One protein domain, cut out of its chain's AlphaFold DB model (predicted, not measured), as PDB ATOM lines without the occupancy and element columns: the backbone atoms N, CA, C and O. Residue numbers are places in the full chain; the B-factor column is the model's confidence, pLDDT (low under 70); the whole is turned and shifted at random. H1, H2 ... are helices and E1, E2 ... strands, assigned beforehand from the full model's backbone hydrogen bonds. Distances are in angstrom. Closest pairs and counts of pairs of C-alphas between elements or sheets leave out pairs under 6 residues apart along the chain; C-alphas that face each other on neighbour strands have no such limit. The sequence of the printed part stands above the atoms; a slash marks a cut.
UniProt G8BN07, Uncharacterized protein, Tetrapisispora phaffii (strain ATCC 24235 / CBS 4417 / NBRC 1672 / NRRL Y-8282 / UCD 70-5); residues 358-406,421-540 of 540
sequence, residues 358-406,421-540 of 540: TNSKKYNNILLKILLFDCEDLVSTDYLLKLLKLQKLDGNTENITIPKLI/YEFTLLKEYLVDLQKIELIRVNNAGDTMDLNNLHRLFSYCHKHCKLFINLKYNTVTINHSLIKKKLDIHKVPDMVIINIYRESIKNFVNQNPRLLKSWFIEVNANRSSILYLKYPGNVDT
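What this domain is: This is residues 358 to 406 and 421 to 540 of the 540 residues of an uncharacterized protein of Tetrapisispora phaffii (strain ATCC 24235 / CBS 4417 / NBRC 1672 / NRRL Y-8282 / UCD 70-5) (UniProt G8BN07). At one end of an elongated body, the three-stranded sheet E3 E5 E4 has two long helices, H4 and H6, crossing over one face and no named helix over the other. At the other end H1, H2 and H3 form a loose group beside the small strand pair E1 E2, and H1 meets H4. The printed part has 169 residues, mixed helices and strands: six named helices and five named strands, in the order H1 E1 H2 H3 E2 H4 E3 H5 H6 E4 E5. Both sheets are antiparallel. The whole is compact, with a radius of gyration of the C-alphas of 17.1 A, and only just elongated, spanning 55 by 36 by 28 A.

How they stand to each other: Start at E3, residues 474 to 478, antiparallel to the inner strand E5, residues 527 to 533; N 477 and O 528 are 2.7 A apart. E5 forms a hairpin with E4, residues 517 to 523; N 529 and O 521 are 2.8 A apart. H6, residues 493 to 510, is on this sheet at a height of 10.1 A, along the strands. H4, residues 451 to 469, is on the same face at 10.8 A, giving two layers, helices on one face of a sheet. H4 and H6 touch at a steep tilt of 56 degrees, with the C-alphas of His 461 and Ser 503 closest, 4.8 A. H5, residues 479 to 486, only just touches H4, with 3 pairs of C-alphas within 8 A, closest Leu 456 and Leu 486, 7.1 A. E3, H5 H6 and E4 form a split strand-helix-strand unit, two strands running the same way with E5 between them, and a right-handed crossover. Move on to H1, residues 358 to 373: it only just touches H4, about perpendicular at 88 degrees, closest C-alphas Leu 372 and His 454, 6.5 A. H1 also only just touches H2, residues 381 to 393, and H3, residues 421 to 435, each with 3 pairs within 8 A; the closest C-alphas are Ile 370 and Leu 387, 7.7 A, and Asn 364 and Tyr 429, 7.0 A. E1, residues 378 to 380, is antiparallel to E2, residues 447 to 449; N 448 and O 379 are 2.8 A apart. Every O i to N i+4 pair is within hydrogen-bond range in H1, H3, H4, H5 and H6, and 8 of 9 in H2.

Where its parts are: Find C-alpha 358 at (183.857, 117.148, 134.608), where H1 begins its 23.0 A. H4 runs 26.5 A from C-alpha 451 at (209.174, 107.522, 143.821), and H6 26.2 A. E5 runs 19.9 A to C-alpha 533 at (181.114, 97.142, 154.940).

The domain as a whole: The farthest C-alphas, Ala 444 and Thr 540, are 57.8 A apart. Residues 407 to 420 are not printed, and C-alphas 406 and 421 are 27.3 A apart across this cut. The link from H3 to E2 is long. Look for pLDDT under 70 at residue 358, residues 392 to 406 and residues 538 to 540.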
ATOM      1  N   THR A 358     184.103 118.591 134.561       63.06
ATOM      2  CA  THR A 358     183.857 117.148 134.608       63.06
ATOM      3  C   THR A 358     184.821 116.340 133.733       63.06
ATOM      4  O   THR A 358     185.254 115.263 134.151       63.06
ATOM      5  N   ASN A 359     185.220 116.859 132.567       72.62
ATOM      6  CA  ASN A 359     186.110 116.152 131.639       72.62
ATOM      7  C   ASN A 359     187.563 116.143 132.135       72.62
ATOM      8  O   ASN A 359     188.226 115.108 132.076       72.62
ATOM      9  N   SER A 360     188.023 117.257 132.714       77.88
ATOM     10  CA  SER A 360     189.364 117.364 133.308       77.88
ATOM     11  C   SER A 360     189.539 116.401 134.490       77.88
ATOM     12  O   SER A 360     190.517 115.660 134.549       77.88
ATOM     13  N   LYS A 361     188.545 116.294 135.385       80.50
ATOM     14  CA  LYS A 361     188.597 115.353 136.523       80.50
ATOM     15  C   LYS A 361     188.684 113.892 136.079       80.50
ATOM     16  O   LYS A 361     189.434 113.116 136.670       80.50
ATOM     17  N   LYS A 362     187.925 113.505 135.047       82.06
ATOM     18  CA  LYS A 362     187.981 112.144 134.493       82.06
ATOM     19  C   LYS A 362     189.362 111.853 133.900       82.06
ATOM     20  O   LYS A 362     189.912 110.790 134.172       82.06
ATOM     21  N   TYR A 363     189.927 112.808 133.163       84.25
ATOM     22  CA  TYR A 363     191.260 112.696 132.573       84.25
ATOM     23  C   TYR A 363     192.361 112.576 133.637       84.25
ATOM     24  O   TYR A 363     193.163 111.650 133.586       84.25
ATOM     25  N   ASN A 364     192.328 113.423 134.667       86.88
ATOM     26  CA  ASN A 364     193.294 113.387 135.769       86.88
ATOM     27  C   ASN A 364     193.250 112.059 136.539       86.88
ATOM     28  O   ASN A 364     194.287 111.554 136.956       86.88
ATOM     29  N   ASN A 365     192.068 111.455 136.697       85.62
ATOM     30  CA  ASN A 365     191.950 110.134 137.318       85.62
ATOM     31  C   ASN A 365     192.562 109.021 136.456       85.62
ATOM     32  O   ASN A 365     193.147 108.091 137.001       85.62
ATOM     33  N   ILE A 366     192.424 109.097 135.128       87.19
ATOM     34  CA  ILE A 366     193.063 108.145 134.205       87.19
ATOM     35  C   ILE A 366     194.583 108.306 134.274       87.19
ATOM     36  O   ILE A 366     195.294 107.319 134.439       87.19
ATOM     37  N   LEU A 367     195.074 109.546 134.236       89.62
ATOM     38  CA  LEU A 367     196.497 109.847 134.376       89.62
ATOM     39  C   LEU A 367     197.075 109.327 135.685       89.62
ATOM     40  O   LEU A 367     198.111 108.672 135.673       89.62
ATOM     41  N   LEU A 368     196.388 109.568 136.802       92.00
ATOM     42  CA  LEU A 368     196.812 109.055 138.098       92.00
ATOM     43  C   LEU A 368     196.929 107.527 138.080       92.00
ATOM     44  O   LEU A 368     197.902 106.996 138.595       92.00
ATOM     45  N   LYS A 369     195.977 106.817 137.464       91.12
ATOM     46  CA  LYS A 369     196.044 105.353 137.340       91.12
ATOM     47  C   LYS A 369     197.244 104.897 136.513       91.12
ATOM     48  O   LYS A 369     197.956 104.012 136.964       91.12
ATOM     49  N   ILE A 370     197.486 105.517 135.358       91.25
ATOM     50  CA  ILE A 370     198.647 105.193 134.512       91.25
ATOM     51  C   ILE A 370     199.941 105.386 135.300       91.25
ATOM     52  O   ILE A 370     200.789 104.498 135.331       91.25
ATOM     53  N   LEU A 371     200.070 106.528 135.979       93.25
ATOM     54  CA  LEU A 371     201.249 106.828 136.783       93.25
ATOM     55  C   LEU A 371     201.421 105.847 137.945       93.25
ATOM     56  O   LEU A 371     202.551 105.572 138.297       93.25
ATOM     57  N   LEU A 372     200.336 105.329 138.530       92.94
ATOM     58  CA  LEU A 372     200.385 104.410 139.672       92.94
ATOM     59  C   LEU A 372     200.626 102.942 139.307       92.94
ATOM     60  O   LEU A 372     201.165 102.203 140.129       92.94
ATOM     61  N   PHE A 373     200.129 102.496 138.154       90.50
ATOM     62  CA  PHE A 373     200.038 101.069 137.826       90.50
ATOM     63  C   PHE A 373     200.848 100.666 136.596       90.50
ATOM     64  O   PHE A 373     201.273  99.516 136.520       90.50
ATOM     65  N   ASP A 374     201.066 101.590 135.657       87.62
ATOM     66  CA  ASP A 374     201.660 101.294 134.347       87.62
ATOM     67  C   ASP A 374     203.076 101.882 134.182       87.62
ATOM     68  O   ASP A 374     203.740 101.626 133.174       87.62
ATOM     69  N   CYS A 375     203.544 102.683 135.148       90.31
ATOM     70  CA  CYS A 375     204.849 103.345 135.118       90.31
ATOM     71  C   CYS A 375     205.791 102.804 136.200       90.31
ATOM     72  O   CYS A 375     205.365 102.445 137.297       90.31
ATOM     73  N   GLU A 376     207.088 102.789 135.896       92.19
ATOM     74  CA  GLU A 376     208.147 102.560 136.884       92.19
ATOM     75  C   GLU A 376     208.458 103.845 137.671       92.19
ATOM     76  O   GLU A 376     207.940 104.920 137.361       92.19
ATOM     77  N   ASP A 377     209.320 103.752 138.691       91.69
ATOM     78  CA  ASP A 377     209.727 104.905 139.511       91.69
ATOM     79  C   ASP A 377     210.368 106.028 138.686       91.69
ATOM     80  O   ASP A 377     210.265 107.191 139.061       91.69
ATOM     81  N   LEU A 378     211.008 105.707 137.560       93.19
ATOM     82  CA  LEU A 378     211.559 106.683 136.627       93.19
ATOM     83  C   LEU A 378     210.913 106.488 135.257       93.19
ATOM     84  O   LEU A 378     211.061 105.438 134.639       93.19
ATOM     85  N   VAL A 379     210.219 107.508 134.760       93.69
ATOM     86  CA  VAL A 379     209.482 107.430 133.496       93.69
ATOM     87  C   VAL A 379     209.871 108.561 132.556       93.69
ATOM     88  O   VAL A 379     209.978 109.714 132.974       93.69
ATOM     89  N   SER A 380     210.080 108.262 131.272       92.25
ATOM     90  CA  SER A 380     210.282 109.317 130.279       92.25
ATOM     91  C   SER A 380     208.952 109.934 129.842       92.25
ATOM     92  O   SER A 380     207.932 109.246 129.730       92.25
ATOM     93  N   THR A 381     208.953 111.234 129.553       86.81
ATOM     94  CA  THR A 381     207.763 111.944 129.052       86.81
ATOM     95  C   THR A 381     207.241 111.308 127.757       86.81
ATOM     96  O   THR A 381     206.032 111.132 127.590       86.81
ATOM     97  N   ASP A 382     208.146 110.860 126.885       85.69
ATOM     98  CA  ASP A 382     207.810 110.141 125.652       85.69
ATOM     99  C   ASP A 382     207.104 108.807 125.910       85.69
ATOM    100  O   ASP A 382     206.126 108.483 125.232       85.69
ATOM    101  N   TYR A 383     207.561 108.031 126.897       87.94
ATOM    102  CA  TYR A 383     206.919 106.769 127.260       87.94
ATOM    103  C   TYR A 383     205.514 106.998 127.828       87.94
ATOM    104  O   TYR A 383     204.563 106.337 127.406       87.94
ATOM    105  N   LEU A 384     205.344 108.000 128.698       88.19
ATOM    106  CA  LEU A 384     204.030 108.362 129.235       88.19
ATOM    107  C   LEU A 384     203.046 108.764 128.121       88.19
ATOM    108  O   LEU A 384     201.887 108.342 128.118       88.19
ATOM    109  N   LEU A 385     203.507 109.539 127.134       86.12
ATOM    110  CA  LEU A 385     202.699 109.914 125.971       86.12
ATOM    111  C   LEU A 385     202.314 108.704 125.112       86.12
ATOM    112  O   LEU A 385     201.195 108.658 124.593       86.12
ATOM    113  N   LYS A 386     203.211 107.721 124.958       86.31
ATOM    114  CA  LYS A 386     202.909 106.458 124.266       86.31
ATOM    115  C   LYS A 386     201.818 105.673 125.000       86.31
ATOM    116  O   LYS A 386     200.829 105.306 124.368       86.31
ATOM    117  N   LEU A 387     201.929 105.506 126.321       84.62
ATOM    118  CA  LEU A 387     200.908 104.828 127.134       84.62
ATOM    119  C   LEU A 387     199.533 105.505 127.028       84.62
ATOM    120  O   LEU A 387     198.515 104.838 126.835       84.62
ATOM    121  N   LEU A 388     199.499 106.838 127.069       82.38
ATOM    122  CA  LEU A 388     198.258 107.606 126.944       82.38
ATOM    123  C   LEU A 388     197.579 107.454 125.580       82.38
ATOM    124  O   LEU A 388     196.349 107.471 125.495       82.38
ATOM    125  N   LYS A 389     198.359 107.321 124.504       81.69
ATOM    126  CA  LYS A 389     197.819 107.035 123.167       81.69
ATOM    127  C   LYS A 389     197.201 105.640 123.111       81.69
ATOM    128  O   LYS A 389     196.119 105.490 122.548       81.69
ATOM    129  N   LEU A 390     197.851 104.651 123.724       74.44
ATOM    130  CA  LEU A 390     197.393 103.261 123.731       74.44
ATOM    131  C   LEU A 390     196.079 103.095 124.510       74.44
ATOM    132  O   LEU A 390     195.157 102.465 124.003       74.44
ATOM    133  N   GLN A 391     195.918 103.756 125.662       73.62
ATOM    134  CA  GLN A 391     194.660 103.684 126.421       73.62
ATOM    135  C   GLN A 391     193.449 104.305 125.701       73.62
ATOM    136  O   GLN A 391     192.320 103.868 125.921       73.62
ATOM    137  N   LYS A 392     193.646 105.309 124.833       69.12
ATOM    138  CA  LYS A 392     192.545 105.897 124.042       69.12
ATOM    139  C   LYS A 392     192.056 104.990 122.923       69.12
ATOM    140  O   LYS A 392     190.890 105.084 122.550       69.12
ATOM    141  N   LEU A 393     192.937 104.158 122.375       55.78
ATOM    142  CA  LEU A 393     192.602 103.274 121.261       55.78
ATOM    143  C   LEU A 393     191.721 102.102 121.698       55.78
ATOM    144  O   LEU A 393     190.934 101.624 120.889       55.78
ATOM    145  N   ASP A 394     191.798 101.691 122.966       54.91
ATOM    146  CA  ASP A 394     191.098 100.488 123.427       54.91
ATOM    147  C   ASP A 394     189.648 100.729 123.884       54.91
ATOM    148  O   ASP A 394     188.907  99.775 124.086       54.91
ATOM    149  N   GLY A 395     189.205 101.988 124.047       52.25
ATOM    150  CA  GLY A 395     187.803 102.372 124.323       52.25
ATOM    151  C   GLY A 395     187.148 101.812 125.606       52.25
ATOM    152  O   GLY A 395     186.124 102.334 126.038       52.25
ATOM    153  N   ASN A 396     187.752 100.805 126.242       49.38
ATOM    154  CA  ASN A 396     187.276 100.016 127.374       49.38
ATOM    155  C   ASN A 396     188.450  99.766 128.338       49.38
ATOM    156  O   ASN A 396     189.126  98.740 128.323       49.38
ATOM    157  N   THR A 397     188.706 100.746 129.194       49.75
ATOM    158  CA  THR A 397     189.874 100.836 130.081       49.75
ATOM    159  C   THR A 397     189.740 100.017 131.371       49.75
ATOM    160  O   THR A 397     189.898 100.577 132.456       49.75
ATOM    161  N   GLU A 398     189.422  98.725 131.307       46.16
ATOM    162  CA  GLU A 398     189.375  97.916 132.540       46.16
ATOM    163  C   GLU A 398     190.309  96.706 132.587       46.16
ATOM    164  O   GLU A 398     190.568  96.256 133.693       46.16
ATOM    165  N   ASN A 399     190.912  96.224 131.489       42.78
ATOM    166  CA  ASN A 399     191.810  95.053 131.559       42.78
ATOM    167  C   ASN A 399     192.886  94.996 130.452       42.78
ATOM    168  O   ASN A 399     192.945  94.027 129.690       42.78
ATOM    169  N   ILE A 400     193.770  95.993 130.361       44.50
ATOM    170  CA  ILE A 400     194.967  95.884 129.507       44.50
ATOM    171  C   ILE A 400     196.140  95.447 130.382       44.50
ATOM    172  O   ILE A 400     196.517  96.136 131.321       44.50
ATOM    173  N   THR A 401     196.704  94.276 130.094       41.09
ATOM    174  CA  THR A 401     197.913  93.759 130.750       41.09
ATOM    175  C   THR A 401     199.133  94.058 129.873       41.09
ATOM    176  O   THR A 401     199.129  93.757 128.679       41.09
ATOM    177  N   ILE A 402     200.184  94.618 130.482       42.72
ATOM    178  CA  ILE A 402     201.448  95.069 129.858       42.72
ATOM    179  C   ILE A 402     202.065  94.081 128.836       42.72
ATOM    180  O   ILE A 402     202.510  94.535 127.781       42.72
ATOM    181  N   PRO A 403     202.013  92.743 129.018       38.94
ATOM    182  CA  PRO A 403     202.542  91.797 128.030       38.94
ATOM    183  C   PRO A 403     201.860  91.834 126.651       38.94
ATOM    184  O   PRO A 403     202.469  91.418 125.669       38.94
ATOM    185  N   LYS A 404     200.623  92.343 126.534       41.81
ATOM    186  CA  LYS A 404     199.946  92.509 125.233       41.81
ATOM    187  C   LYS A 404     200.378  93.777 124.480       41.81
ATOM    188  O   LYS A 404     200.162  93.849 123.276       41.81
ATOM    189  N   LEU A 405     201.003  94.746 125.160       40.78
ATOM    190  CA  LEU A 405     201.390  96.047 124.591       40.78
ATOM    191  C   LEU A 405     202.706  95.988 123.799       40.78
ATOM    192  O   LEU A 405     202.833  96.676 122.793       40.78
ATOM    193  N   ILE A 406     203.638  95.107 124.182       42.88
ATOM    194  CA  ILE A 406     204.933  94.930 123.491       42.88
ATOM    195  C   ILE A 406     204.745  94.314 122.087       42.88
ATOM    196  O   ILE A 406     205.505  94.591 121.167       42.88
ATOM    197  N   TYR A 421     195.385 120.107 122.938       76.88
ATOM    198  CA  TYR A 421     194.579 120.192 124.148       76.88
ATOM    199  C   TYR A 421     194.959 119.174 125.241       76.88
ATOM    200  O   TYR A 421     195.162 119.540 126.396       76.88
ATOM    201  N   GLU A 422     195.075 117.894 124.896       78.81
ATOM    202  CA  GLU A 422     195.362 116.832 125.869       78.81
ATOM    203  C   GLU A 422     196.805 116.892 126.366       78.81
ATOM    204  O   GLU A 422     197.083 116.522 127.509       78.81
ATOM    205  N   PHE A 423     197.716 117.374 125.515       81.19
ATOM    206  CA  PHE A 423     199.091 117.655 125.908       81.19
ATOM    207  C   PHE A 423     199.148 118.796 126.929       81.19
ATOM    208  O   PHE A 423     199.847 118.681 127.934       81.19
ATOM    209  N   THR A 424     198.363 119.859 126.723       81.94
ATOM    210  CA  THR A 424     198.244 120.960 127.688       81.94
ATOM    211  C   THR A 424     197.684 120.475 129.025       81.94
ATOM    212  O   THR A 424     198.302 120.734 130.053       81.94
ATOM    213  N   LEU A 425     196.607 119.680 129.024       82.50
ATOM    214  CA  LEU A 425     196.054 119.095 130.255       82.50
ATOM    215  C   LEU A 425     197.051 118.185 130.984       82.50
ATOM    216  O   LEU A 425     197.140 118.221 132.209       82.50
ATOM    217  N   LEU A 426     197.801 117.363 130.241       86.56
ATOM    218  CA  LEU A 426     198.855 116.530 130.816       86.56
ATOM    219  C   LEU A 426     199.917 117.403 131.489       86.56
ATOM    220  O   LEU A 426     200.267 117.162 132.641       86.56
ATOM    221  N   LYS A 427     200.410 118.424 130.784       87.25
ATOM    222  CA  LYS A 427     201.444 119.322 131.296       87.25
ATOM    223  C   LYS A 427     200.973 120.061 132.547       87.25
ATOM    224  O   LYS A 427     201.713 120.114 133.520       87.25
ATOM    225  N   GLU A 428     199.750 120.587 132.542       88.56
ATOM    226  CA  GLU A 428     199.142 121.237 133.709       88.56
ATOM    227  C   GLU A 428     199.055 120.281 134.902       88.56
ATOM    228  O   GLU A 428     199.496 120.622 135.999       88.56
ATOM    229  N   TYR A 429     198.578 119.052 134.678       91.06
ATOM    230  CA  TYR A 429     198.469 118.049 135.733       91.06
ATOM    231  C   TYR A 429     199.835 117.657 136.314       91.06
ATOM    232  O   TYR A 429     199.992 117.594 137.532       91.06
ATOM    233  N   LEU A 430     200.845 117.441 135.464       91.06
ATOM    234  CA  LEU A 430     202.209 117.129 135.905       91.06
ATOM    235  C   LEU A 430     202.833 118.291 136.684       91.06
ATOM    236  O   LEU A 430     203.451 118.072 137.724       91.06
ATOM    237  N   VAL A 431     202.624 119.530 136.233       92.88
ATOM    238  CA  VAL A 431     203.069 120.731 136.953       92.88
ATOM    239  C   VAL A 431     202.415 120.808 138.333       92.88
ATOM    240  O   VAL A 431     203.090 121.116 139.315       92.88
ATOM    241  N   ASP A 432     201.128 120.488 138.447       93.69
ATOM    242  CA  ASP A 432     200.440 120.480 139.737       93.69
ATOM    243  C   ASP A 432     200.943 119.367 140.667       93.69
ATOM    244  O   ASP A 432     201.147 119.623 141.855       93.69
ATOM    245  N   LEU A 433     201.232 118.171 140.140       94.81
ATOM    246  CA  LEU A 433     201.870 117.090 140.902       94.81
ATOM    247  C   LEU A 433     203.296 117.447 141.353       94.81
ATOM    248  O   LEU A 433     203.706 117.082 142.458       94.81
ATOM    249  N   GLN A 434     204.043 118.183 140.528       95.12
ATOM    250  CA  GLN A 434     205.386 118.656 140.856       95.12
ATOM    251  C   GLN A 434     205.356 119.736 141.945       95.12
ATOM    252  O   GLN A 434     206.147 119.678 142.885       95.12
ATOM    253  N   LYS A 435     204.414 120.692 141.877       96.25
ATOM    254  CA  LYS A 435     204.238 121.743 142.901       96.25
ATOM    255  C   LYS A 435     204.010 121.166 144.300       96.25
ATOM    256  O   LYS A 435     204.452 121.758 145.283       96.25
ATOM    257  N   ILE A 436     203.323 120.026 144.391       97.06
ATOM    258  CA  ILE A 436     203.054 119.330 145.658       97.06
ATOM    259  C   ILE A 436     204.132 118.295 146.029       97.06
ATOM    260  O   ILE A 436     203.939 117.558 146.992       97.06
ATOM    261  N   GLU A 437     205.242 118.239 145.281       96.19
ATOM    262  CA  GLU A 437     206.391 117.337 145.482       96.19
ATOM    263  C   GLU A 437     206.059 115.839 145.418       96.19
ATOM    264  O   GLU A 437     206.783 115.001 145.963       96.19
ATOM    265  N   LEU A 438     204.971 115.482 144.733       96.12
ATOM    266  CA  LEU A 438     204.589 114.083 144.555       96.12
ATOM    267  C   LEU A 438     205.346 113.426 143.394       96.12
ATOM    268  O   LEU A 438     205.564 112.217 143.415       96.12
ATOM    269  N   ILE A 439     205.778 114.235 142.426       96.62
ATOM    270  CA  ILE A 439     206.700 113.847 141.357       96.62
ATOM    271  C   ILE A 439     207.839 114.864 141.261       96.62
ATOM    272  O   ILE A 439     207.681 116.024 141.657       96.62
ATOM    273  N   ARG A 440     208.975 114.459 140.696       95.19
ATOM    274  CA  ARG A 440     210.068 115.372 140.335       95.19
ATOM    275  C   ARG A 440     210.338 115.267 138.844       95.19
ATOM    276  O   ARG A 440     210.606 114.186 138.339       95.19
ATOM    277  N   VAL A 441     210.274 116.389 138.140       91.81
ATOM    278  CA  VAL A 441     210.631 116.457 136.720       91.81
ATOM    279  C   VAL A 441     212.074 116.943 136.629       91.81
ATOM    280  O   VAL A 441     212.417 117.950 137.250       91.81
ATOM    281  N   ASN A 442     212.926 116.217 135.906       89.44
ATOM    282  CA  ASN A 442     214.320 116.614 135.704       89.44
ATOM    283  C   ASN A 442     214.397 117.912 134.874       89.44
ATOM    284  O   ASN A 442     213.499 118.196 134.088       89.44
ATOM    285  N   ASN A 443     215.478 118.685 135.007       76.62
ATOM    286  CA  ASN A 443     215.648 119.992 134.355       76.62
ATOM    287  C   ASN A 443     215.606 119.922 132.818       76.62
ATOM    288  O   ASN A 443     215.252 120.904 132.174       76.62
ATOM    289  N   ALA A 444     215.936 118.764 132.239       78.81
ATOM    290  CA  ALA A 444     215.793 118.513 130.806       78.81
ATOM    291  C   ALA A 444     214.331 118.278 130.371       78.81
ATOM    292  O   ALA A 444     214.036 118.311 129.187       78.81
ATOM    293  N   GLY A 445     213.402 118.039 131.306       73.19
ATOM    294  CA  GLY A 445     211.993 117.732 131.026       73.19
ATOM    295  C   GLY A 445     211.732 116.311 130.512       73.19
ATOM    296  O   GLY A 445     210.576 115.907 130.379       73.19
ATOM    297  N   ASP A 446     212.790 115.539 130.262       84.00
ATOM    298  CA  ASP A 446     212.692 114.245 129.582       84.00
ATOM    299  C   ASP A 446     212.292 113.097 130.508       84.00
ATOM    300  O   ASP A 446     211.688 112.127 130.056       84.00
ATOM    301  N   THR A 447     212.606 113.203 131.802       91.31
ATOM    302  CA  THR A 447     212.388 112.143 132.795       91.31
ATOM    303  C   THR A 447     211.667 112.662 134.034       91.31
ATOM    304  O   THR A 447     211.986 113.740 134.543       91.31
ATOM    305  N   MET A 448     210.752 111.851 134.553       94.56
ATOM    306  CA  MET A 448     209.962 112.091 135.756       94.56
ATOM    307  C   MET A 448     210.243 110.999 136.788       94.56
ATOM    308  O   MET A 448     210.160 109.815 136.477       94.56
ATOM    309  N   ASP A 449     210.559 111.407 138.010       95.88
ATOM    310  CA  ASP A 449     210.699 110.545 139.182       95.88
ATOM    311  C   ASP A 449     209.363 110.506 139.943       95.88
ATOM    312  O   ASP A 449     208.856 111.535 140.410       95.88
ATOM    313  N   LEU A 450     208.786 109.306 140.023       97.00
ATOM    314  CA  LEU A 450     207.510 108.960 140.644       97.00
ATOM    315  C   LEU A 450     207.680 108.315 142.029       97.00
ATOM    316  O   LEU A 450     206.689 107.906 142.632       97.00
ATOM    317  N   ASN A 451     208.895 108.241 142.576       96.44
ATOM    318  CA  ASN A 451     209.174 107.522 143.821       96.44
ATOM    319  C   ASN A 451     208.293 108.001 144.991       96.44
ATOM    320  O   ASN A 451     207.742 107.197 145.741       96.44
ATOM    321  N   ASN A 452     208.067 109.311 145.135       97.00
ATOM    322  CA  ASN A 452     207.180 109.838 146.181       97.00
ATOM    323  C   ASN A 452     205.714 109.407 145.988       97.00
ATOM    324  O   ASN A 452     205.048 109.039 146.962       97.00
ATOM    325  N   LEU A 453     205.222 109.410 144.746       97.56
ATOM    326  CA  LEU A 453     203.890 108.922 144.392       97.56
ATOM    327  C   LEU A 453     203.748 107.427 144.715       97.56
ATOM    328  O   LEU A 453     202.790 107.036 145.387       97.56
ATOM    329  N   HIS A 454     204.712 106.605 144.301       97.56
ATOM    330  CA  HIS A 454     204.703 105.161 144.538       97.56
ATOM    331  C   HIS A 454     204.878 104.797 146.009       97.56
ATOM    332  O   HIS A 454     204.180 103.910 146.499       97.56
ATOM    333  N   ARG A 455     205.719 105.511 146.765       97.31
ATOM    334  CA  ARG A 455     205.836 105.338 148.223       97.31
ATOM    335  C   ARG A 455     204.517 105.641 148.929       97.31
ATOM    336  O   ARG A 455     204.100 104.864 149.789       97.31
ATOM    337  N   LEU A 456     203.832 106.721 148.543       97.81
ATOM    338  CA  LEU A 456     202.517 107.061 149.092       97.81
ATOM    339  C   LEU A 456     201.454 106.023 148.716       97.81
ATOM    340  O   LEU A 456     200.715 105.569 149.590       97.81
ATOM    341  N   PHE A 457     201.397 105.604 147.451       97.31
ATOM    342  CA  PHE A 457     200.470 104.562 147.012       97.31
ATOM    343  C   PHE A 457     200.728 103.230 147.706       97.31
ATOM    344  O   PHE A 457     199.790 102.632 148.228       97.31
ATOM    345  N   SER A 458     201.989 102.801 147.777       95.38
ATOM    346  CA  SER A 458     202.405 101.602 148.497       95.38
ATOM    347  C   SER A 458     201.914 101.680 149.936       95.38
ATOM    348  O   SER A 458     201.139 100.827 150.349       95.38
ATOM    349  N   TYR A 459     202.217 102.752 150.670       96.62
ATOM    350  CA  TYR A 459     201.731 102.943 152.038       96.62
ATOM    351  C   TYR A 459     200.193 102.854 152.161       96.62
ATOM    352  O   TYR A 459     199.676 102.127 153.013       96.62
ATOM    353  N   CYS A 460     199.439 103.532 151.291       96.94
ATOM    354  CA  CYS A 460     197.973 103.486 151.293       96.94
ATOM    355  C   CYS A 460     197.427 102.085 150.985       96.94
ATOM    356  O   CYS A 460     196.599 101.569 151.735       96.94
ATOM    357  N   HIS A 461     197.909 101.444 149.919       95.31
ATOM    358  CA  HIS A 461     197.501 100.102 149.507       95.31
ATOM    359  C   HIS A 461     197.784  99.076 150.600       95.31
ATOM    360  O   HIS A 461     196.922  98.263 150.947       95.31
ATOM    361  N   LYS A 462     198.966  99.185 151.204       93.19
ATOM    362  CA  LYS A 462     199.399  98.393 152.340       93.19
ATOM    363  C   LYS A 462     198.408  98.483 153.510       93.19
ATOM    364  O   LYS A 462     197.898  97.470 153.999       93.19
ATOM    365  N   HIS A 463     198.073  99.703 153.916       94.19
ATOM    366  CA  HIS A 463     197.122  99.958 154.994       94.19
ATOM    367  C   HIS A 463     195.705  99.473 154.654       94.19
ATOM    368  O   HIS A 463     195.088  98.790 155.468       94.19
ATOM    369  N   CYS A 464     195.201  99.745 153.446       94.25
ATOM    370  CA  CYS A 464     193.898  99.255 152.985       94.25
ATOM    371  C   CYS A 464     193.791  97.734 153.073       94.25
ATOM    372  O   CYS A 464     192.828  97.214 153.638       94.25
ATOM    373  N   LYS A 465     194.802  97.031 152.554       92.75
ATOM    374  CA  LYS A 465     194.898  95.571 152.588       92.75
ATOM    375  C   LYS A 465     194.818  95.049 154.019       92.75
ATOM    376  O   LYS A 465     194.047  94.135 154.303       92.75
ATOM    377  N   LEU A 466     195.551  95.671 154.942       90.31
ATOM    378  CA  LEU A 466     195.484  95.326 156.360       90.31
ATOM    379  C   LEU A 466     194.088  95.569 156.947       90.31
ATOM    380  O   LEU A 466     193.562  94.696 157.640       90.31
ATOM    381  N   PHE A 467     193.485  96.731 156.682       94.12
ATOM    382  CA  PHE A 467     192.189  97.085 157.258       94.12
ATOM    383  C   PHE A 467     191.082  96.125 156.831       94.12
ATOM    384  O   PHE A 467     190.281  95.700 157.667       94.12
ATOM    385  N   ILE A 468     191.094  95.752 155.551       93.94
ATOM    386  CA  ILE A 468     190.141  94.819 154.954       93.94
ATOM    387  C   ILE A 468     190.363  93.400 155.493       93.94
ATOM    388  O   ILE A 468     189.408  92.756 155.929       93.94
ATOM    389  N   ASN A 469     191.614  92.936 155.569       88.75
ATOM    390  CA  ASN A 469     191.937  91.606 156.096       88.75
ATOM    391  C   ASN A 469     191.569  91.445 157.580       88.75
ATOM    392  O   ASN A 469     191.141  90.371 157.999       88.75
ATOM    393  N   LEU A 470     191.705  92.509 158.378       88.88
ATOM    394  CA  LEU A 470     191.322  92.522 159.794       88.88
ATOM    395  C   LEU A 470     189.832  92.817 160.027       88.88
ATOM    396  O   LEU A 470     189.397  92.861 161.177       88.88
ATOM    397  N   LYS A 471     189.051  92.999 158.957       93.94
ATOM    398  CA  LYS A 471     187.617  93.310 158.995       93.94
ATOM    399  C   LYS A 471     187.272  94.538 159.845       93.94
ATOM    400  O   LYS A 471     186.274  94.546 160.566       93.94
ATOM    401  N   TYR A 472     188.081  95.597 159.775       92.19
ATOM    402  CA  TYR A 472     187.717  96.863 160.415       92.19
ATOM    403  C   TYR A 472     186.544  97.504 159.684       92.19
ATOM    404  O   TYR A 472     186.621  97.682 158.474       92.19
ATOM    405  N   ASN A 473     185.493  97.891 160.410       95.81
ATOM    406  CA  ASN A 473     184.346  98.607 159.835       95.81
ATOM    407  C   ASN A 473     184.612 100.111 159.663       95.81
ATOM    408  O   ASN A 473     184.008 100.764 158.814       95.81
ATOM    409  N   THR A 474     185.495 100.678 160.489       96.12
ATOM    410  CA  THR A 474     185.769 102.117 160.534       96.12
ATOM    411  C   THR A 474     187.232 102.354 160.877       96.12
ATOM    412  O   THR A 474     187.750 101.764 161.828       96.12
ATOM    413  N   VAL A 475     187.894 103.220 160.112       95.75
ATOM    414  CA  VAL A 475     189.313 103.542 160.281       95.75
ATOM    415  C   VAL A 475     189.533 105.041 160.150       95.75
ATOM    416  O   VAL A 475     189.124 105.648 159.166       95.75
ATOM    417  N   THR A 476     190.224 105.640 161.115       96.44
ATOM    418  CA  THR A 476     190.637 107.044 161.037       96.44
ATOM    419  C   THR A 476     191.971 107.160 160.299       96.44
ATOM    420  O   THR A 476     192.977 106.596 160.720       96.44
ATOM    421  N   ILE A 477     191.985 107.916 159.204       96.88
ATOM    422  CA  ILE A 477     193.163 108.255 158.408       96.88
ATOM    423  C   ILE A 477     193.686 109.605 158.896       96.88
ATOM    424  O   ILE A 477     193.055 110.639 158.680       96.88
ATOM    425  N   ASN A 478     194.844 109.603 159.552       95.56
ATOM    426  CA  ASN A 478     195.501 110.821 160.015       95.56
ATOM    427  C   ASN A 478     196.459 111.355 158.934       95.56
ATOM    428  O   ASN A 478     197.533 110.792 158.727       95.56
ATOM    429  N   HIS A 479     196.085 112.435 158.238       96.44
ATOM    430  CA  HIS A 479     196.869 112.939 157.108       96.44
ATOM    431  C   HIS A 479     198.228 113.511 157.535       96.44
ATOM    432  O   HIS A 479     199.206 113.347 156.807       96.44
ATOM    433  N   SER A 480     198.328 114.152 158.706       95.75
ATOM    434  CA  SER A 480     199.597 114.730 159.173       95.75
ATOM    435  C   SER A 480     200.626 113.652 159.505       95.75
ATOM    436  O   SER A 480     201.802 113.814 159.177       95.75
ATOM    437  N   LEU A 481     200.174 112.529 160.071       95.00
ATOM    438  CA  LEU A 481     201.021 111.373 160.351       95.00
ATOM    439  C   LEU A 481     201.601 110.776 159.064       95.00
ATOM    440  O   LEU A 481     202.800 110.524 158.991       95.00
ATOM    441  N   ILE A 482     200.770 110.617 158.030       96.56
ATOM    442  CA  ILE A 482     201.202 110.090 156.726       96.56
ATOM    443  C   ILE A 482     202.253 111.006 156.099       96.56
ATOM    444  O   ILE A 482     203.301 110.532 155.665       96.56
ATOM    445  N   LYS A 483     202.005 112.323 156.102       97.19
ATOM    446  CA  LYS A 483     202.951 113.306 155.557       97.19
ATOM    447  C   LYS A 483     204.283 113.295 156.296       97.19
ATOM    448  O   LYS A 483     205.316 113.330 155.642       97.19
ATOM    449  N   LYS A 484     204.254 113.212 157.631       96.31
ATOM    450  CA  LYS A 484     205.460 113.111 158.463       96.31
ATOM    451  C   LYS A 484     206.226 111.819 158.177       96.31
ATOM    452  O   LYS A 484     207.437 111.856 158.026       96.31
ATOM    453  N   LYS A 485     205.527 110.685 158.088       95.19
ATOM    454  CA  LYS A 485     206.147 109.367 157.913       95.19
ATOM    455  C   LYS A 485     206.812 109.185 156.549       95.19
ATOM    456  O   LYS A 485     207.826 108.503 156.444       95.19
ATOM    457  N   LEU A 486     206.223 109.758 155.503       95.88
ATOM    458  CA  LEU A 486     206.722 109.631 154.134       95.88
ATOM    459  C   LEU A 486     207.597 110.811 153.690       95.88
ATOM    460  O   LEU A 486     208.143 110.745 152.591       95.88
ATOM    461  N   ASP A 487     207.747 111.834 154.537       96.75
ATOM    462  CA  ASP A 487     208.448 113.089 154.234       96.75
ATOM    463  C   ASP A 487     207.853 113.828 153.014       96.75
ATOM    464  O   ASP A 487     208.535 114.184 152.058       96.75
ATOM    465  N   ILE A 488     206.524 114.012 153.015       96.25
ATOM    466  CA  ILE A 488     205.748 114.620 151.910       96.25
ATOM    467  C   ILE A 488     204.840 115.762 152.399       96.25
ATOM    468  O   ILE A 488     203.614 115.761 152.253       96.25
ATOM    469  N   HIS A 489     205.440 116.770 153.027       96.38
ATOM    470  CA  HIS A 489     204.715 117.824 153.745       96.38
ATOM    471  C   HIS A 489     203.799 118.707 152.877       96.38
ATOM    472  O   HIS A 489     202.797 119.216 153.388       96.38
ATOM    473  N   LYS A 490     204.094 118.860 151.577       96.94
ATOM    474  CA  LYS A 490     203.325 119.714 150.651       96.94
ATOM    475  C   LYS A 490     202.093 119.042 150.044       96.94
ATOM    476  O   LYS A 490     201.258 119.725 149.454       96.94
ATOM    477  N   VAL A 491     201.938 117.728 150.209       96.75
ATOM    478  CA  VAL A 491     200.840 116.976 149.587       96.75
ATOM    479  C   VAL A 491     199.497 117.352 150.232       96.75
ATOM    480  O   VAL A 491     199.354 117.230 151.453       96.75
ATOM    481  N   PRO A 492     198.480 117.793 149.467       96.50
ATOM    482  CA  PRO A 492     197.153 118.089 150.006       96.50
ATOM    483  C   PRO A 492     196.426 116.837 150.512       96.50
ATOM    484  O   PRO A 492     196.531 115.757 149.933       96.50
ATOM    485  N   ASP A 493     195.598 116.995 151.545       96.25
ATOM    486  CA  ASP A 493     194.828 115.897 152.156       96.25
ATOM    487  C   ASP A 493     193.930 115.171 151.136       96.25
ATOM    488  O   ASP A 493     193.833 113.945 151.133       96.25
ATOM    489  N   MET A 494     193.340 115.921 150.200       94.81
ATOM    490  CA  MET A 494     192.511 115.368 149.122       94.81
ATOM    491  C   MET A 494     193.270 114.422 148.187       94.81
ATOM    492  O   MET A 494     192.672 113.479 147.668       94.81
ATOM    493  N   VAL A 495     194.572 114.634 147.988       95.62
ATOM    494  CA  VAL A 495     195.403 113.744 147.167       95.62
ATOM    495  C   VAL A 495     195.605 112.410 147.885       95.62
ATOM    496  O   VAL A 495     195.407 111.360 147.278       95.62
ATOM    497  N   ILE A 496     195.876 112.438 149.194       97.25
ATOM    498  CA  ILE A 496     195.975 111.229 150.031       97.25
ATOM    499  C   ILE A 496     194.659 110.441 149.987       97.25
ATOM    500  O   ILE A 496     194.667 109.227 149.788       97.25
ATOM    501  N   ILE A 497     193.515 111.125 150.113       96.50
ATOM    502  CA  ILE A 497     192.187 110.498 150.023       96.50
ATOM    503  C   ILE A 497     191.977 109.838 148.653       96.50
ATOM    504  O   ILE A 497     191.480 108.713 148.587       96.50
ATOM    505  N   ASN A 498     192.354 110.503 147.558       95.19
ATOM    506  CA  ASN A 498     192.226 109.939 146.214       95.19
ATOM    507  C   ASN A 498     193.116 108.702 146.020       95.19
ATOM    508  O   ASN A 498     192.663 107.718 145.440       95.19
ATOM    509  N   ILE A 499     194.325 108.697 146.580       97.19
ATOM    510  CA  ILE A 499     195.217 107.531 146.545       97.19
ATOM    511  C   ILE A 499     194.648 106.370 147.376       97.19
ATOM    512  O   ILE A 499     194.673 105.226 146.920       97.19
ATOM    513  N   TYR A 500     194.048 106.641 148.540       97.19
ATOM    514  CA  TYR A 500     193.290 105.637 149.299       97.19
ATOM    515  C   TYR A 500     192.112 105.073 148.492       97.19
ATOM    516  O   TYR A 500     191.903 103.862 148.477       97.19
ATOM    517  N   ARG A 501     191.353 105.925 147.786       96.50
ATOM    518  CA  ARG A 501     190.238 105.485 146.928       96.50
ATOM    519  C   ARG A 501     190.711 104.523 145.846       96.50
ATOM    520  O   ARG A 501     190.121 103.458 145.695       96.50
ATOM    521  N   GLU A 502     191.766 104.875 145.115       95.81
ATOM    522  CA  GLU A 502     192.306 104.008 144.062       95.81
ATOM    523  C   GLU A 502     192.932 102.728 144.637       95.81
ATOM    524  O   GLU A 502     192.737 101.650 144.080       95.81
ATOM    525  N   SER A 503     193.564 102.804 145.812       95.88
ATOM    526  CA  SER A 503     194.081 101.634 146.535       95.88
ATOM    527  C   SER A 503     192.983 100.625 146.888       95.88
ATOM    528  O   SER A 503     193.170  99.422 146.694       95.88
ATOM    529  N   ILE A 504     191.832 101.101 147.381       96.06
ATOM    530  CA  ILE A 504     190.684 100.248 147.723       96.06
ATOM    531  C   ILE A 504     190.041  99.691 146.457       96.06
ATOM    532  O   ILE A 504     189.762  98.498 146.415       96.06
ATOM    533  N   LYS A 505     189.835 100.511 145.416       94.94
ATOM    534  CA  LYS A 505     189.302 100.034 144.128       94.94
ATOM    535  C   LYS A 505     190.153  98.907 143.563       94.94
ATOM    536  O   LYS A 505     189.609  97.863 143.226       94.94
ATOM    537  N   ASN A 506     191.473  99.089 143.528       92.44
ATOM    538  CA  ASN A 506     192.393  98.060 143.058       92.44
ATOM    539  C   ASN A 506     192.256  96.766 143.880       92.44
ATOM    540  O   ASN A 506     192.103  95.682 143.323       92.44
ATOM    541  N   PHE A 507     192.211  96.879 145.213       91.12
ATOM    542  CA  PHE A 507     192.047  95.723 146.095       91.12
ATOM    543  C   PHE A 507     190.702  94.996 145.900       91.12
ATOM    544  O   PHE A 507     190.661  93.766 145.858       91.12
ATOM    545  N   VAL A 508     189.604  95.749 145.778       91.94
ATOM    546  CA  VAL A 508     188.247  95.216 145.573       91.94
ATOM    547  C   VAL A 508     188.117  94.566 144.201       91.94
ATOM    548  O   VAL A 508     187.516  93.502 144.107       91.94
ATOM    549  N   ASN A 509     188.721  95.141 143.161       89.75
ATOM    550  CA  ASN A 509     188.727  94.548 141.824       89.75
ATOM    551  C   ASN A 509     189.424  93.181 141.817       89.75
ATOM    552  O   ASN A 509     188.948  92.252 141.172       89.75
ATOM    553  N   GLN A 510     190.507  93.034 142.585       90.00
ATOM    554  CA  GLN A 510     191.192  91.750 142.762       90.00
ATOM    555  C   GLN A 510     190.394  90.768 143.637       90.00
ATOM    556  O   GLN A 510     190.548  89.558 143.504       90.00
ATOM    557  N   ASN A 511     189.537  91.267 144.539       91.31
ATOM    558  CA  ASN A 511     188.829  90.463 145.538       91.31
ATOM    559  C   ASN A 511     187.365  90.916 145.740       91.31
ATOM    560  O   ASN A 511     186.992  91.349 146.839       91.31
ATOM    561  N   PRO A 512     186.486  90.779 144.729       91.88
ATOM    562  CA  PRO A 512     185.156  91.400 144.737       91.88
ATOM    563  C   PRO A 512     184.217  90.860 145.827       91.88
ATOM    564  O   PRO A 512     183.233  91.501 146.181       91.88
ATOM    565  N   ARG A 513     184.515  89.683 146.391       93.06
ATOM    566  CA  ARG A 513     183.707  89.050 147.446       93.06
ATOM    567  C   ARG A 513     184.057  89.518 148.858       93.06
ATOM    568  O   ARG A 513     183.300  89.220 149.774       93.06
ATOM    569  N   LEU A 514     185.183  90.202 149.069       90.75
ATOM    570  CA  LEU A 514     185.634  90.549 150.423       90.75
ATOM    571  C   LEU A 514     184.907  91.766 151.000       90.75
ATOM    572  O   LEU A 514     184.673  91.815 152.206       90.75
ATOM    573  N   LEU A 515     184.532  92.734 150.164       95.44
ATOM    574  CA  LEU A 515     183.993  94.019 150.601       95.44
ATOM    575  C   LEU A 515     182.700  94.338 149.844       95.44
ATOM    576  O   LEU A 515     182.686  94.366 148.621       95.44
ATOM    577  N   LYS A 516     181.613  94.592 150.577       95.06
ATOM    578  CA  LYS A 516     180.293  94.913 150.012       95.06
ATOM    579  C   LYS A 516     180.211  96.369 149.557       95.06
ATOM    580  O   LYS A 516     179.679  96.651 148.491       95.06
ATOM    581  N   SER A 517     180.689  97.297 150.381       96.56
ATOM    582  CA  SER A 517     180.706  98.728 150.062       96.56
ATOM    583  C   SER A 517     181.728  99.467 150.917       96.56
ATOM    584  O   SER A 517     182.101  98.999 151.995       96.56
ATOM    585  N   TRP A 518     182.155 100.641 150.460       97.56
ATOM    586  CA  TRP A 518     183.071 101.503 151.198       97.56
ATOM    587  C   TRP A 518     182.861 102.973 150.837       97.56
ATOM    588  O   TRP A 518     182.402 103.287 149.740       97.56
ATOM    589  N   PHE A 519     183.200 103.871 151.759       97.44
ATOM    590  CA  PHE A 519     183.267 105.308 151.499       97.44
ATOM    591  C   PHE A 519     184.273 105.979 152.441       97.44
ATOM    592  O   PHE A 519     184.630 105.427 153.480       97.44
ATOM    593  N   ILE A 520     184.752 107.163 152.056       97.44
ATOM    594  CA  ILE A 520     185.660 107.975 152.871       97.44
ATOM    595  C   ILE A 520     184.971 109.301 153.162       97.44
ATOM    596  O   ILE A 520     184.671 110.053 152.232       97.44
ATOM    597  N   GLU A 521     184.738 109.571 154.440       96.75
ATOM    598  CA  GLU A 521     184.232 110.843 154.943       96.75
ATOM    599  C   GLU A 521     185.406 111.753 155.311       96.75
ATOM    600  O   GLU A 521     186.338 111.333 155.999       96.75
ATOM    601  N   VAL A 522     185.378 112.999 154.841       94.81
ATOM    602  CA  VAL A 522     186.415 113.991 155.148       94.81
ATOM    603  C   VAL A 522     186.014 114.732 156.415       94.81
ATOM    604  O   VAL A 522     184.958 115.356 156.454       94.81
ATOM    605  N   ASN A 523     186.856 114.676 157.443       91.31
ATOM    606  CA  ASN A 523     186.628 115.380 158.699       91.31
ATOM    607  C   ASN A 523     187.374 116.728 158.688       91.31
ATOM    608  O   ASN A 523     188.479 116.841 158.155       91.31
ATOM    609  N   ALA A 524     186.797 117.752 159.323       82.31
ATOM    610  CA  ALA A 524     187.398 119.082 159.453       82.31
ATOM    611  C   ALA A 524     188.767 119.055 160.167       82.31
ATOM    612  O   ALA A 524     189.629 119.897 159.916       82.31
ATOM    613  N   ASN A 525     189.011 118.048 161.009       83.06
ATOM    614  CA  ASN A 525     190.215 117.930 161.835       83.06
ATOM    615  C   ASN A 525     191.420 117.299 161.105       83.06
ATOM    616  O   ASN A 525     192.120 116.476 161.697       83.06
ATOM    617  N   ARG A 526     191.658 117.632 159.823       85.31
ATOM    618  CA  ARG A 526     192.785 117.101 159.007       85.31
ATOM    619  C   ARG A 526     192.908 115.571 159.045       85.31
ATOM    620  O   ARG A 526     194.000 114.999 159.021       85.31
ATOM    621  N   SER A 527     191.767 114.906 159.147       93.31
ATOM    622  CA  SER A 527     191.655 113.455 159.150       93.31
ATOM    623  C   SER A 527     190.481 113.051 158.281       93.31
ATOM    624  O   SER A 527     189.580 113.843 158.017       93.31
ATOM    625  N   SER A 528     190.499 111.811 157.825       96.69
ATOM    626  CA  SER A 528     189.355 111.206 157.151       96.69
ATOM    627  C   SER A 528     188.930 109.949 157.882       96.69
ATOM    628  O   SER A 528     189.728 109.339 158.590       96.69
ATOM    629  N   ILE A 529     187.679 109.544 157.713       96.69
ATOM    630  CA  ILE A 529     187.171 108.284 158.241       96.69
ATOM    631  C   ILE A 529     186.827 107.384 157.059       96.69
ATOM    632  O   ILE A 529     185.985 107.712 156.229       96.69
ATOM    633  N   LEU A 530     187.520 106.255 156.967       97.62
ATOM    634  CA  LEU A 530     187.251 105.196 156.010       97.62
ATOM    635  C   LEU A 530     186.248 104.217 156.619       97.62
ATOM    636  O   LEU A 530     186.533 103.578 157.633       97.62
ATOM    637  N   TYR A 531     185.101 104.076 155.967       97.44
ATOM    638  CA  TYR A 531     184.057 103.123 156.317       97.44
ATOM    639  C   TYR A 531     184.100 101.932 155.364       97.44
ATOM    640  O   TYR A 531     184.127 102.102 154.143       97.44
ATOM    641  N   LEU A 532     184.092 100.725 155.923       96.94
ATOM    642  CA  LEU A 532     184.189  99.456 155.205       96.94
ATOM    643  C   LEU A 532     183.027  98.555 155.642       96.94
ATOM    644  O   LEU A 532     182.853  98.290 156.829       96.94
ATOM    645  N   LYS A 533     182.226  98.071 154.688       96.25
ATOM    646  CA  LYS A 533     181.114  97.142 154.940       96.25
ATOM    647  C   LYS A 533     181.425  95.792 154.310       96.25
ATOM    648  O   LYS A 533     181.652  95.711 153.105       96.25
ATOM    649  N   TYR A 534     181.387  94.733 155.110       96.12
ATOM    650  CA  TYR A 534     181.669  93.360 154.679       96.12
ATOM    651  C   TYR A 534     180.368  92.577 154.447       96.12
ATOM    652  O   TYR A 534     179.345  92.888 155.068       96.12
ATOM    653  N   PRO A 535     180.368  91.553 153.575       94.38
ATOM    654  CA  PRO A 535     179.234  90.642 153.448       94.38
ATOM    655  C   PRO A 535     178.944  89.935 154.783       94.38
ATOM    656  O   PRO A 535     179.865  89.475 155.453       94.38
ATOM    657  N   GLY A 536     177.668  89.838 155.165       87.38
ATOM    658  CA  GLY A 536     177.229  89.096 156.355       87.38
ATOM    659  C   GLY A 536     177.166  89.885 157.671       87.38
ATOM    660  O   GLY A 536     176.599  89.373 158.631       87.38
ATOM    661  N   ASN A 537     177.658  91.128 157.729       74.56
ATOM    662  CA  ASN A 537     177.362  92.007 158.866       74.56
ATOM    663  C   ASN A 537     175.917  92.515 158.735       74.56
ATOM    664  O   ASN A 537     175.603  93.255 157.799       74.56
ATOM    665  N   VAL A 538     175.040  92.072 159.642       64.62
ATOM    666  CA  VAL A 538     173.677  92.606 159.789       64.62
ATOM    667  C   VAL A 538     173.801  94.057 160.249       64.62
ATOM    668  O   VAL A 538     174.583  94.339 161.155       64.62
ATOM    669  N   ASP A 539     173.088  94.967 159.586       53.47
ATOM    670  CA  ASP A 539     173.105  96.396 159.907       53.47
ATOM    671  C   ASP A 539     172.611  96.601 161.352       53.47
ATOM    672  O   ASP A 539     171.434  96.386 161.641       53.47
ATOM    673  N   THR A 540     173.533  96.942 162.259       46.19
ATOM    674  CA  THR A 540     173.254  97.345 163.649       46.19
ATOM    675  C   THR A 540     173.264  98.848 163.797       46.19
ATOM    676  O   THR A 540     174.234  99.451 163.275       46.19
TER     677      THR A 540